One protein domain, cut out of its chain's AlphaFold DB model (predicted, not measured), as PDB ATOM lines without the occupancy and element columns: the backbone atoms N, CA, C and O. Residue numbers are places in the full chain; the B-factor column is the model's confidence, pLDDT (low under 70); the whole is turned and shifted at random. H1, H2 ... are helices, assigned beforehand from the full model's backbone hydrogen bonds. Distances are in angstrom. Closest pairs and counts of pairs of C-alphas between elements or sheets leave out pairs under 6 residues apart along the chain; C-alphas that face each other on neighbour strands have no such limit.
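What this domain is: This is residues 244 to 313 of the 467 residues of a protein of Clostridiales bacterium (UniProt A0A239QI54). Two long helices, H4 and H5, cross near their middles as an X, and H3 touches this pair from one side; the short H2 sits at the corner where the chain enters H3, and H1, before H2 in the chain, is loosely beside H3 at one end of the long axis. The printed part has 70 residues with five named helices, H1 to H5 in order, and no named strand: it is all helix. It is only just compact, close to loose, with a radius of gyration of the C-alphas of 12.8 A, and elongated, spanning 40 by 24 by 18 A.

Where its parts are: Find C-alpha 276 at (-41.499, -13.743, -21.717); from there H4, residues 276 to 290, runs 21.0 A. H5, residues 299 to 313, runs 20.8 A to C-alpha 313 at (-43.695, -19.739, -32.403). H3, residues 259 to 271, measures 18.2 A. H2 is residues 253 to 257, 5.9 A, and H1 is residues 244 to 250, 10.0 A, from C-alpha 244 at (-35.049, -33.128, -13.246).

How they stand to each other: Look first at Ala 283 and Ala 305, the closest C-alphas of H4 and H5, 5.1 A apart; these helices touch, opposite ways at a steep tilt of 67 degrees, only just short of about perpendicular. H3 and H4 form a helical hairpin at a steep tilt of 43 degrees, touching with residues 264 to 268 and 276 to 279 alone, closest at the C-alphas of Val 264 and Met 276, 6.4 A. H3 and H5 only just touch, with 3 pairs of C-alphas within 8 A. H1 is close to H3 but not clearly touching. H2 and H3 touch only at the corner, and only just, with 3 such pairs. In all five helices every O i to N i+4 pair is within hydrogen-bond range.

The domain as a whole: The C-alphas farthest apart are those of Gln 244 and Gly 291, 40.2 A. The printed part has no cut and no long link. Mean pLDDT of the printed part is 90.5; look for low confidence at residue 313, the one under 70.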
ATOM      1  N   GLN A 244     -34.679 -32.928 -14.642       85.44
ATOM      2  CA  GLN A 244     -35.049 -33.128 -13.246       85.44
ATOM      3  C   GLN A 244     -35.787 -31.905 -12.686       85.44
ATOM      4  O   GLN A 244     -36.741 -32.049 -11.918       85.44
ATOM      5  N   TYR A 245     -35.370 -30.694 -13.068       92.56
ATOM      6  CA  TYR A 245     -36.071 -29.478 -12.669       92.56
ATOM      7  C   TYR A 245     -37.481 -29.379 -13.269       92.56
ATOM      8  O   TYR A 245     -38.412 -28.997 -12.564       92.56
ATOM      9  N   GLU A 246     -37.661 -29.734 -14.543       87.19
ATOM     10  CA  GLU A 246     -38.967 -29.772 -15.205       87.19
ATOM     11  C   GLU A 246     -39.927 -30.742 -14.506       87.19
ATOM     12  O   GLU A 246     -41.063 -30.377 -14.186       87.19
ATOM     13  N   GLU A 247     -39.468 -31.966 -14.243       86.75
ATOM     14  CA  GLU A 247     -40.236 -32.989 -13.532       86.75
ATOM     15  C   GLU A 247     -40.632 -32.498 -12.140       86.75
ATOM     16  O   GLU A 247     -41.798 -32.589 -11.754       86.75
ATOM     17  N   LEU A 248     -39.688 -31.892 -11.417       93.94
ATOM     18  CA  LEU A 248     -39.937 -31.297 -10.112       93.94
ATOM     19  C   LEU A 248     -40.979 -30.176 -10.195       93.94
ATOM     20  O   LEU A 248     -41.954 -30.207  -9.444       93.94
ATOM     21  N   LEU A 249     -40.822 -29.221 -11.116       94.44
ATOM     22  CA  LEU A 249     -41.750 -28.106 -11.305       94.44
ATOM     23  C   LEU A 249     -43.176 -28.616 -11.545       94.44
ATOM     24  O   LEU A 249     -44.103 -28.129 -10.895       94.44
ATOM     25  N   LYS A 250     -43.351 -29.632 -12.400       90.38
ATOM     26  CA  LYS A 250     -44.657 -30.240 -12.720       90.38
ATOM     27  C   LYS A 250     -45.386 -30.814 -11.495       90.38
ATOM     28  O   LYS A 250     -46.610 -30.928 -11.529       90.38
ATOM     29  N   THR A 251     -44.675 -31.128 -10.408       94.94
ATOM     30  CA  THR A 251     -45.276 -31.610  -9.146       94.94
ATOM     31  C   THR A 251     -45.708 -30.501  -8.180       94.94
ATOM     32  O   THR A 251     -46.343 -30.780  -7.163       94.94
ATOM     33  N   THR A 252     -45.365 -29.243  -8.462       96.62
ATOM     34  CA  THR A 252     -45.568 -28.120  -7.534       96.62
ATOM     35  C   THR A 252     -46.943 -27.475  -7.697       96.62
ATOM     36  O   THR A 252     -47.541 -27.497  -8.775       96.62
ATOM     37  N   THR A 253     -47.426 -26.808  -6.644       95.56
ATOM     38  CA  THR A 253     -48.660 -26.009  -6.728       95.56
ATOM     39  C   THR A 253     -48.512 -24.819  -7.676       95.56
ATOM     40  O   THR A 253     -49.508 -24.387  -8.256       95.56
ATOM     41  N   GLN A 254     -47.290 -24.317  -7.901       95.69
ATOM     42  CA  GLN A 254     -47.026 -23.266  -8.888       95.69
ATOM     43  C   GLN A 254     -47.479 -23.703 -10.278       95.69
ATOM     44  O   GLN A 254     -48.177 -22.960 -10.966       95.69
ATOM     45  N   PHE A 255     -47.129 -24.928 -10.677       94.00
ATOM     46  CA  PHE A 255     -47.452 -25.428 -12.006       94.00
ATOM     47  C   PHE A 255     -48.959 -25.583 -12.214       94.00
ATOM     48  O   PHE A 255     -49.448 -25.399 -13.327       94.00
ATOM     49  N   THR A 256     -49.717 -25.871 -11.153       91.00
ATOM     50  CA  THR A 256     -51.180 -25.953 -11.225       91.00
ATOM     51  C   THR A 256     -51.870 -24.592 -11.123       91.00
ATOM     52  O   THR A 256     -52.835 -24.353 -11.840       91.00
ATOM     53  N   GLU A 257     -51.402 -23.689 -10.254       90.81
ATOM     54  CA  GLU A 257     -52.074 -22.411  -9.957       90.81
ATOM     55  C   GLU A 257     -51.629 -21.250 -10.862       90.81
ATOM     56  O   GLU A 257     -52.385 -20.303 -11.059       90.81
ATOM     57  N   ALA A 258     -50.417 -21.318 -11.414       92.06
ATOM     58  CA  ALA A 258     -49.827 -20.334 -12.322       92.06
ATOM     59  C   ALA A 258     -49.298 -21.041 -13.585       92.06
ATOM     60  O   ALA A 258     -48.128 -20.907 -13.957       92.06
ATOM     61  N   ASN A 259     -50.156 -21.849 -14.221       89.50
ATOM     62  CA  ASN A 259     -49.752 -22.800 -15.261       89.50
ATOM     63  C   ASN A 259     -49.083 -22.138 -16.475       89.50
ATOM     64  O   ASN A 259     -47.994 -22.553 -16.860       89.50
ATOM     65  N   ILE A 260     -49.699 -21.096 -17.044       91.56
ATOM     66  CA  ILE A 260     -49.172 -20.399 -18.231       91.56
ATOM     67  C   ILE A 260     -47.773 -19.854 -17.948       91.56
ATOM     68  O   ILE A 260     -46.835 -20.157 -18.680       91.56
ATOM     69  N   TRP A 261     -47.612 -19.115 -16.847       93.69
ATOM     70  CA  TRP A 261     -46.321 -18.544 -16.459       93.69
ATOM     71  C   TRP A 261     -45.281 -19.620 -16.202       93.69
ATOM     72  O   TRP A 261     -44.171 -19.519 -16.709       93.69
ATOM     73  N   SER A 262     -45.655 -20.690 -15.495       94.25
ATOM     74  CA  SER A 262     -44.749 -21.814 -15.250       94.25
ATOM     75  C   SER A 262     -44.243 -22.427 -16.553       94.25
ATOM     76  O   SER A 262     -43.071 -22.777 -16.643       94.25
ATOM     77  N   ARG A 263     -45.094 -22.526 -17.581       91.94
ATOM     78  CA  ARG A 263     -44.695 -23.038 -18.896       91.94
ATOM     79  C   ARG A 263     -43.834 -22.057 -19.688       91.94
ATOM     80  O   ARG A 263     -42.898 -22.497 -20.348       91.94
ATOM     81  N   VAL A 264     -44.125 -20.757 -19.628       93.12
ATOM     82  CA  VAL A 264     -43.299 -19.721 -20.275       93.12
ATOM     83  C   VAL A 264     -41.899 -19.703 -19.657       93.12
ATOM     84  O   VAL A 264     -40.921 -19.828 -20.383       93.12
ATOM     85  N   ILE A 265     -41.804 -19.672 -18.327       94.56
ATOM     86  CA  ILE A 265     -40.531 -19.677 -17.588       94.56
ATOM     87  C   ILE A 265     -39.767 -20.985 -17.818       94.56
ATOM     88  O   ILE A 265     -38.556 -20.976 -18.034       94.56
ATOM     89  N   LEU A 266     -40.459 -22.130 -17.827       92.19
ATOM     90  CA  LEU A 266     -39.837 -23.410 -18.168       92.19
ATOM     91  C   LEU A 266     -39.257 -23.382 -19.588       92.19
ATOM     92  O   LEU A 266     -38.145 -23.859 -19.801       92.19
ATOM     93  N   ARG A 267     -39.973 -22.798 -20.556       89.00
ATOM     94  CA  ARG A 267     -39.472 -22.638 -21.924       89.00
ATOM     95  C   ARG A 267     -38.224 -21.757 -21.965       89.00
ATOM     96  O   ARG A 267     -37.275 -22.115 -22.660       89.00
ATOM     97  N   GLU A 268     -38.180 -20.664 -21.208       92.75
ATOM     98  CA  GLU A 268     -36.974 -19.834 -21.083       92.75
ATOM     99  C   GLU A 268     -35.798 -20.630 -20.535       92.75
ATOM    100  O   GLU A 268     -34.735 -20.649 -21.148       92.75
ATOM    101  N   LEU A 269     -36.010 -21.378 -19.453       92.19
ATOM    102  CA  LEU A 269     -34.972 -22.209 -18.858       92.19
ATOM    103  C   LEU A 269     -34.471 -23.290 -19.827       92.19
ATOM    104  O   LEU A 269     -33.262 -23.468 -19.976       92.19
ATOM    105  N   LEU A 270     -35.373 -24.007 -20.505       86.12
ATOM    106  CA  LEU A 270     -35.021 -25.063 -21.462       86.12
ATOM    107  C   LEU A 270     -34.209 -24.506 -22.632       86.12
ATOM    108  O   LEU A 270     -33.194 -25.088 -23.011       86.12
ATOM    109  N   THR A 271     -34.611 -23.348 -23.147       84.56
ATOM    110  CA  THR A 271     -34.005 -22.723 -24.329       84.56
ATOM    111  C   THR A 271     -32.825 -21.813 -24.006       84.56
ATOM    112  O   THR A 271     -32.084 -21.456 -24.917       84.56
ATOM    113  N   ALA A 272     -32.650 -21.458 -22.729       91.12
ATOM    114  CA  ALA A 272     -31.775 -20.392 -22.250       91.12
ATOM    115  C   ALA A 272     -32.004 -19.062 -22.992       91.12
ATOM    116  O   ALA A 272     -31.053 -18.352 -23.305       91.12
ATOM    117  N   ARG A 273     -33.251 -18.747 -23.364       90.56
ATOM    118  CA  ARG A 273     -33.589 -17.590 -24.209       90.56
ATOM    119  C   ARG A 273     -34.797 -16.850 -23.679       90.56
ATOM    120  O   ARG A 273     -35.732 -17.468 -23.179       90.56
ATOM    121  N   GLU A 274     -34.795 -15.541 -23.895       92.25
ATOM    122  CA  GLU A 274     -35.954 -14.680 -23.683       92.25
ATOM    123  C   GLU A 274     -37.174 -15.218 -24.445       92.25
ATOM    124  O   GLU A 274     -37.143 -15.372 -25.668       92.25
ATOM    125  N   ASN A 275     -38.252 -15.498 -23.721       91.56
ATOM    126  CA  ASN A 275     -39.552 -15.855 -24.287       91.56
ATOM    127  C   ASN A 275     -40.678 -15.009 -23.683       91.56
ATOM    128  O   ASN A 275     -41.689 -14.789 -24.351       91.56
ATOM    129  N   MET A 276     -40.511 -14.522 -22.452       93.25
ATOM    130  CA  MET A 276     -41.499 -13.743 -21.717       93.25
ATOM    131  C   MET A 276     -41.944 -12.513 -22.506       93.25
ATOM    132  O   MET A 276     -43.136 -12.306 -22.727       93.25
ATOM    133  N   THR A 277     -40.993 -11.725 -22.999       92.62
ATOM    134  CA  THR A 277     -41.252 -10.505 -23.768       92.62
ATOM    135  C   THR A 277     -42.035 -10.804 -25.045       92.62
ATOM    136  O   THR A 277     -43.016 -10.119 -25.338       92.62
ATOM    137  N   PHE A 278     -41.654 -11.850 -25.783       91.06
ATOM    138  CA  PHE A 278     -42.340 -12.243 -27.016       91.06
ATOM    139  C   PHE A 278     -43.751 -12.772 -26.741       91.06
ATOM    140  O   PHE A 278     -44.688 -12.423 -27.460       91.06
ATOM    141  N   PHE A 279     -43.931 -13.542 -25.666       93.56
ATOM    142  CA  PHE A 279     -45.251 -13.998 -25.243       93.56
ATOM    143  C   PHE A 279     -46.150 -12.829 -24.819       93.56
ATOM    144  O   PHE A 279     -47.298 -12.753 -25.252       93.56
ATOM    145  N   LEU A 280     -45.641 -11.877 -24.030       93.62
ATOM    146  CA  LEU A 280     -46.397 -10.687 -23.622       93.62
ATOM    147  C   LEU A 280     -46.833  -9.844 -24.831       93.62
ATOM    148  O   LEU A 280     -47.974  -9.377 -24.882       93.62
ATOM    149  N   GLN A 281     -45.950  -9.673 -25.819       92.62
ATOM    150  CA  GLN A 281     -46.278  -8.992 -27.073       92.62
ATOM    151  C   GLN A 281     -47.363  -9.738 -27.856       92.62
ATOM    152  O   GLN A 281     -48.305  -9.104 -28.336       92.62
ATOM    153  N   HIS A 282     -47.263 -11.066 -27.956       91.88
ATOM    154  CA  HIS A 282     -48.273 -11.886 -28.615       91.88
ATOM    155  C   HIS A 282     -49.618 -11.815 -27.876       91.88
ATOM    156  O   HIS A 282     -50.644 -11.578 -28.503       91.88
ATOM    157  N   ALA A 283     -49.638 -11.917 -26.545       94.06
ATOM    158  CA  ALA A 283     -50.865 -11.823 -25.755       94.06
ATOM    159  C   ALA A 283     -51.577 -10.470 -25.921       94.06
ATOM    160  O   ALA A 283     -52.803 -10.418 -26.032       94.06
ATOM    161  N   GLU A 284     -50.820  -9.373 -26.016       94.25
ATOM    162  CA  GLU A 284     -51.365  -8.049 -26.325       94.25
ATOM    163  C   GLU A 284     -51.975  -7.990 -27.740       94.25
ATOM    164  O   GLU A 284     -53.035  -7.390 -27.930       94.25
ATOM    165  N   GLN A 285     -51.342  -8.618 -28.735       92.81
ATOM    166  CA  GLN A 285     -51.880  -8.702 -30.100       92.81
ATOM    167  C   GLN A 285     -53.139  -9.573 -30.159       92.81
ATOM    168  O   GLN A 285     -54.145  -9.154 -30.737       92.81
ATOM    169  N   TYR A 286     -53.108 -10.733 -29.505       93.81
ATOM    170  CA  TYR A 286     -54.231 -11.656 -29.395       93.81
ATOM    171  C   TYR A 286     -55.450 -10.968 -28.774       93.81
ATOM    172  O   TYR A 286     -56.542 -10.974 -29.346       93.81
ATOM    173  N   ALA A 287     -55.258 -10.286 -27.642       94.88
ATOM    174  CA  ALA A 287     -56.325  -9.563 -26.968       94.88
ATOM    175  C   ALA A 287     -56.937  -8.459 -27.843       94.88
ATOM    176  O   ALA A 287     -58.162  -8.320 -27.898       94.88
ATOM    177  N   ARG A 288     -56.112  -7.712 -28.592       94.56
ATOM    178  CA  ARG A 288     -56.603  -6.731 -29.577       94.56
ATOM    179  C   ARG A 288     -57.424  -7.395 -30.680       94.56
ATOM    180  O   ARG A 288     -58.455  -6.845 -31.058       94.56
ATOM    181  N   ALA A 289     -56.997  -8.558 -31.172       94.19
ATOM    182  CA  ALA A 289     -57.689  -9.289 -32.231       94.19
ATOM    183  C   ALA A 289     -59.080  -9.781 -31.797       94.19
ATOM    184  O   ALA A 289     -60.024  -9.710 -32.583       94.19
ATOM    185  N   ILE A 290     -59.230 -10.214 -30.540       95.62
ATOM    186  CA  ILE A 290     -60.528 -10.630 -29.982       95.62
ATOM    187  C   ILE A 290     -61.343  -9.471 -29.382       95.62
ATOM    188  O   ILE A 290     -62.474  -9.677 -28.944       95.62
ATOM    189  N   GLY A 291     -60.788  -8.254 -29.355       93.38
ATOM    190  CA  GLY A 291     -61.440  -7.064 -28.807       93.38
ATOM    191  C   GLY A 291     -61.492  -7.001 -27.274       93.38
ATOM    192  O   GLY A 291     -62.323  -6.270 -26.729       93.38
ATOM    193  N   ASP A 292     -60.626  -7.731 -26.561       90.12
ATOM    194  CA  ASP A 292     -60.513  -7.627 -25.104       90.12
ATOM    195  C   ASP A 292     -59.749  -6.349 -24.722       90.12
ATOM    196  O   ASP A 292     -58.538  -6.218 -24.903       90.12
ATOM    197  N   SER A 293     -60.479  -5.370 -24.192       89.75
ATOM    198  CA  SER A 293     -59.932  -4.094 -23.713       89.75
ATOM    199  C   SER A 293     -59.781  -4.035 -22.190       89.75
ATOM    200  O   SER A 293     -59.337  -3.016 -21.653       89.75
ATOM    201  N   ARG A 294     -60.129  -5.110 -21.469       86.94
ATOM    202  CA  ARG A 294     -60.013  -5.177 -20.009       86.94
ATOM    203  C   ARG A 294     -58.540  -5.120 -19.591       86.94
ATOM    204  O   ARG A 294     -57.663  -5.651 -20.274       86.94
ATOM    205  N   ARG A 295     -58.258  -4.502 -18.439       85.31
ATOM    206  CA  ARG A 295     -56.955  -4.589 -17.764       85.31
ATOM    207  C   ARG A 295     -57.119  -4.853 -16.265       85.31
ATOM    208  O   ARG A 295     -57.934  -4.176 -15.638       85.31
ATOM    209  N   PRO A 296     -56.344  -5.789 -15.692       85.81
ATOM    210  CA  PRO A 296     -55.594  -6.848 -16.388       85.81
ATOM    211  C   PRO A 296     -56.531  -7.756 -17.211       85.81
ATOM    212  O   PRO A 296     -57.737  -7.815 -16.936       85.81
ATOM    213  N   TYR A 297     -55.996  -8.412 -18.248       88.31
ATOM    214  CA  TYR A 297     -56.777  -9.310 -19.108       88.31
ATOM    215  C   TYR A 297     -57.411 -10.455 -18.311       88.31
ATOM    216  O   TYR A 297     -56.903 -10.867 -17.261       88.31
ATOM    217  N   ALA A 298     -58.528 -10.979 -18.817       84.75
ATOM    218  CA  ALA A 298     -59.141 -12.172 -18.244       84.75
ATOM    219  C   ALA A 298     -58.207 -13.389 -18.377       84.75
ATOM    220  O   ALA A 298     -57.413 -13.467 -19.311       84.75
ATOM    221  N   LEU A 299     -58.325 -14.356 -17.461       86.12
ATOM    222  CA  LEU A 299     -57.536 -15.593 -17.509       86.12
ATOM    223  C   LEU A 299     -57.704 -16.335 -18.845       86.12
ATOM    224  O   LEU A 299     -56.716 -16.713 -19.455       86.12
ATOM    225  N   ASP A 300     -58.940 -16.438 -19.341       89.94
ATOM    226  CA  ASP A 300     -59.262 -17.057 -20.635       89.94
ATOM    227  C   ASP A 300     -58.520 -16.394 -21.816       89.94
ATOM    228  O   ASP A 300     -58.098 -17.076 -22.747       89.94
ATOM    229  N   THR A 301     -58.291 -15.075 -21.760       92.81
ATOM    230  CA  THR A 301     -57.497 -14.352 -22.767       92.81
ATOM    231  C   THR A 301     -56.038 -14.799 -22.734       92.81
ATOM    232  O   THR A 301     -55.462 -15.048 -23.788       92.81
ATOM    233  N   TRP A 302     -55.449 -14.956 -21.545       92.50
ATOM    234  CA  TRP A 302     -54.081 -15.458 -21.396       92.50
ATOM    235  C   TRP A 302     -53.947 -16.920 -21.829       92.50
ATOM    236  O   TRP A 302     -52.996 -17.254 -22.529       92.50
ATOM    237  N   GLU A 303     -54.892 -17.784 -21.446       91.62
ATOM    238  CA  GLU A 303     -54.886 -19.211 -21.803       91.62
ATOM    239  C   GLU A 303     -54.944 -19.402 -23.320       91.62
ATOM    240  O   GLU A 303     -54.152 -20.156 -23.891       91.62
ATOM    241  N   LYS A 304     -55.843 -18.674 -23.989       93.19
ATOM    242  CA  LYS A 304     -55.982 -18.747 -25.444       93.19
ATOM    243  C   LYS A 304     -54.830 -18.080 -26.181       93.19
ATOM    244  O   LYS A 304     -54.376 -18.643 -27.170       93.19
ATOM    245  N   ALA A 305     -54.329 -16.945 -25.690       93.50
ATOM    246  CA  ALA A 305     -53.132 -16.318 -26.240       93.50
ATOM    247  C   ALA A 305     -51.913 -17.236 -26.127       93.50
ATOM    248  O   ALA A 305     -51.123 -17.313 -27.052       93.50
ATOM    249  N   TYR A 306     -51.755 -17.962 -25.018       91.62
ATOM    250  CA  TYR A 306     -50.665 -18.924 -24.871       91.62
ATOM    251  C   TYR A 306     -50.804 -20.101 -25.842       91.62
ATOM    252  O   TYR A 306     -49.823 -20.492 -26.473       91.62
ATOM    253  N   ALA A 307     -52.014 -20.644 -25.997       88.94
ATOM    254  CA  ALA A 307     -52.273 -21.716 -26.956       88.94
ATOM    255  C   ALA A 307     -52.013 -21.279 -28.411       88.94
ATOM    256  O   ALA A 307     -51.433 -22.046 -29.179       88.94
ATOM    257  N   ASP A 308     -52.416 -20.057 -28.774       89.56
ATOM    258  CA  ASP A 308     -52.160 -19.455 -30.089       89.56
ATOM    259  C   ASP A 308     -50.664 -19.189 -30.298       89.56
ATOM    260  O   ASP A 308     -50.087 -19.627 -31.293       89.56
ATOM    261  N   TRP A 309     -50.003 -18.598 -29.301       88.88
ATOM    262  CA  TRP A 309     -48.573 -18.304 -29.326       88.88
ATOM    263  C   TRP A 309     -47.737 -19.562 -29.526       88.88
ATOM    264  O   TRP A 309     -46.913 -19.601 -30.430       88.88
ATOM    265  N   ILE A 310     -47.962 -20.616 -28.736       82.75
ATOM    266  CA  ILE A 310     -47.227 -21.882 -28.880       82.75
ATOM    267  C   ILE A 310     -47.467 -22.520 -30.253       82.75
ATOM    268  O   ILE A 310     -46.540 -23.099 -30.824       82.75
ATOM    269  N   ALA A 311     -48.671 -22.381 -30.817       75.69
ATOM    270  CA  ALA A 311     -48.947 -22.834 -32.175       75.69
ATOM    271  C   ALA A 311     -48.190 -22.015 -33.243       75.69
ATOM    272  O   ALA A 311     -47.797 -22.587 -34.263       75.69
ATOM    273  N   GLU A 312     -47.970 -20.716 -33.008       71.94
ATOM    274  CA  GLU A 312     -47.248 -19.795 -33.896       71.94
ATOM    275  C   GLU A 312     -45.724 -19.935 -33.787       71.94
ATOM    276  O   GLU A 312     -45.060 -20.232 -34.781       71.94
ATOM    277  N   VAL A 313     -45.155 -19.715 -32.595       68.94
ATOM    278  CA  VAL A 313     -43.695 -19.739 -32.403       68.94
ATOM    279  C   VAL A 313     -43.122 -21.143 -32.510       68.94
ATOM    280  O   VAL A 313     -41.925 -21.294 -32.737       68.94
TER     281      VAL A 313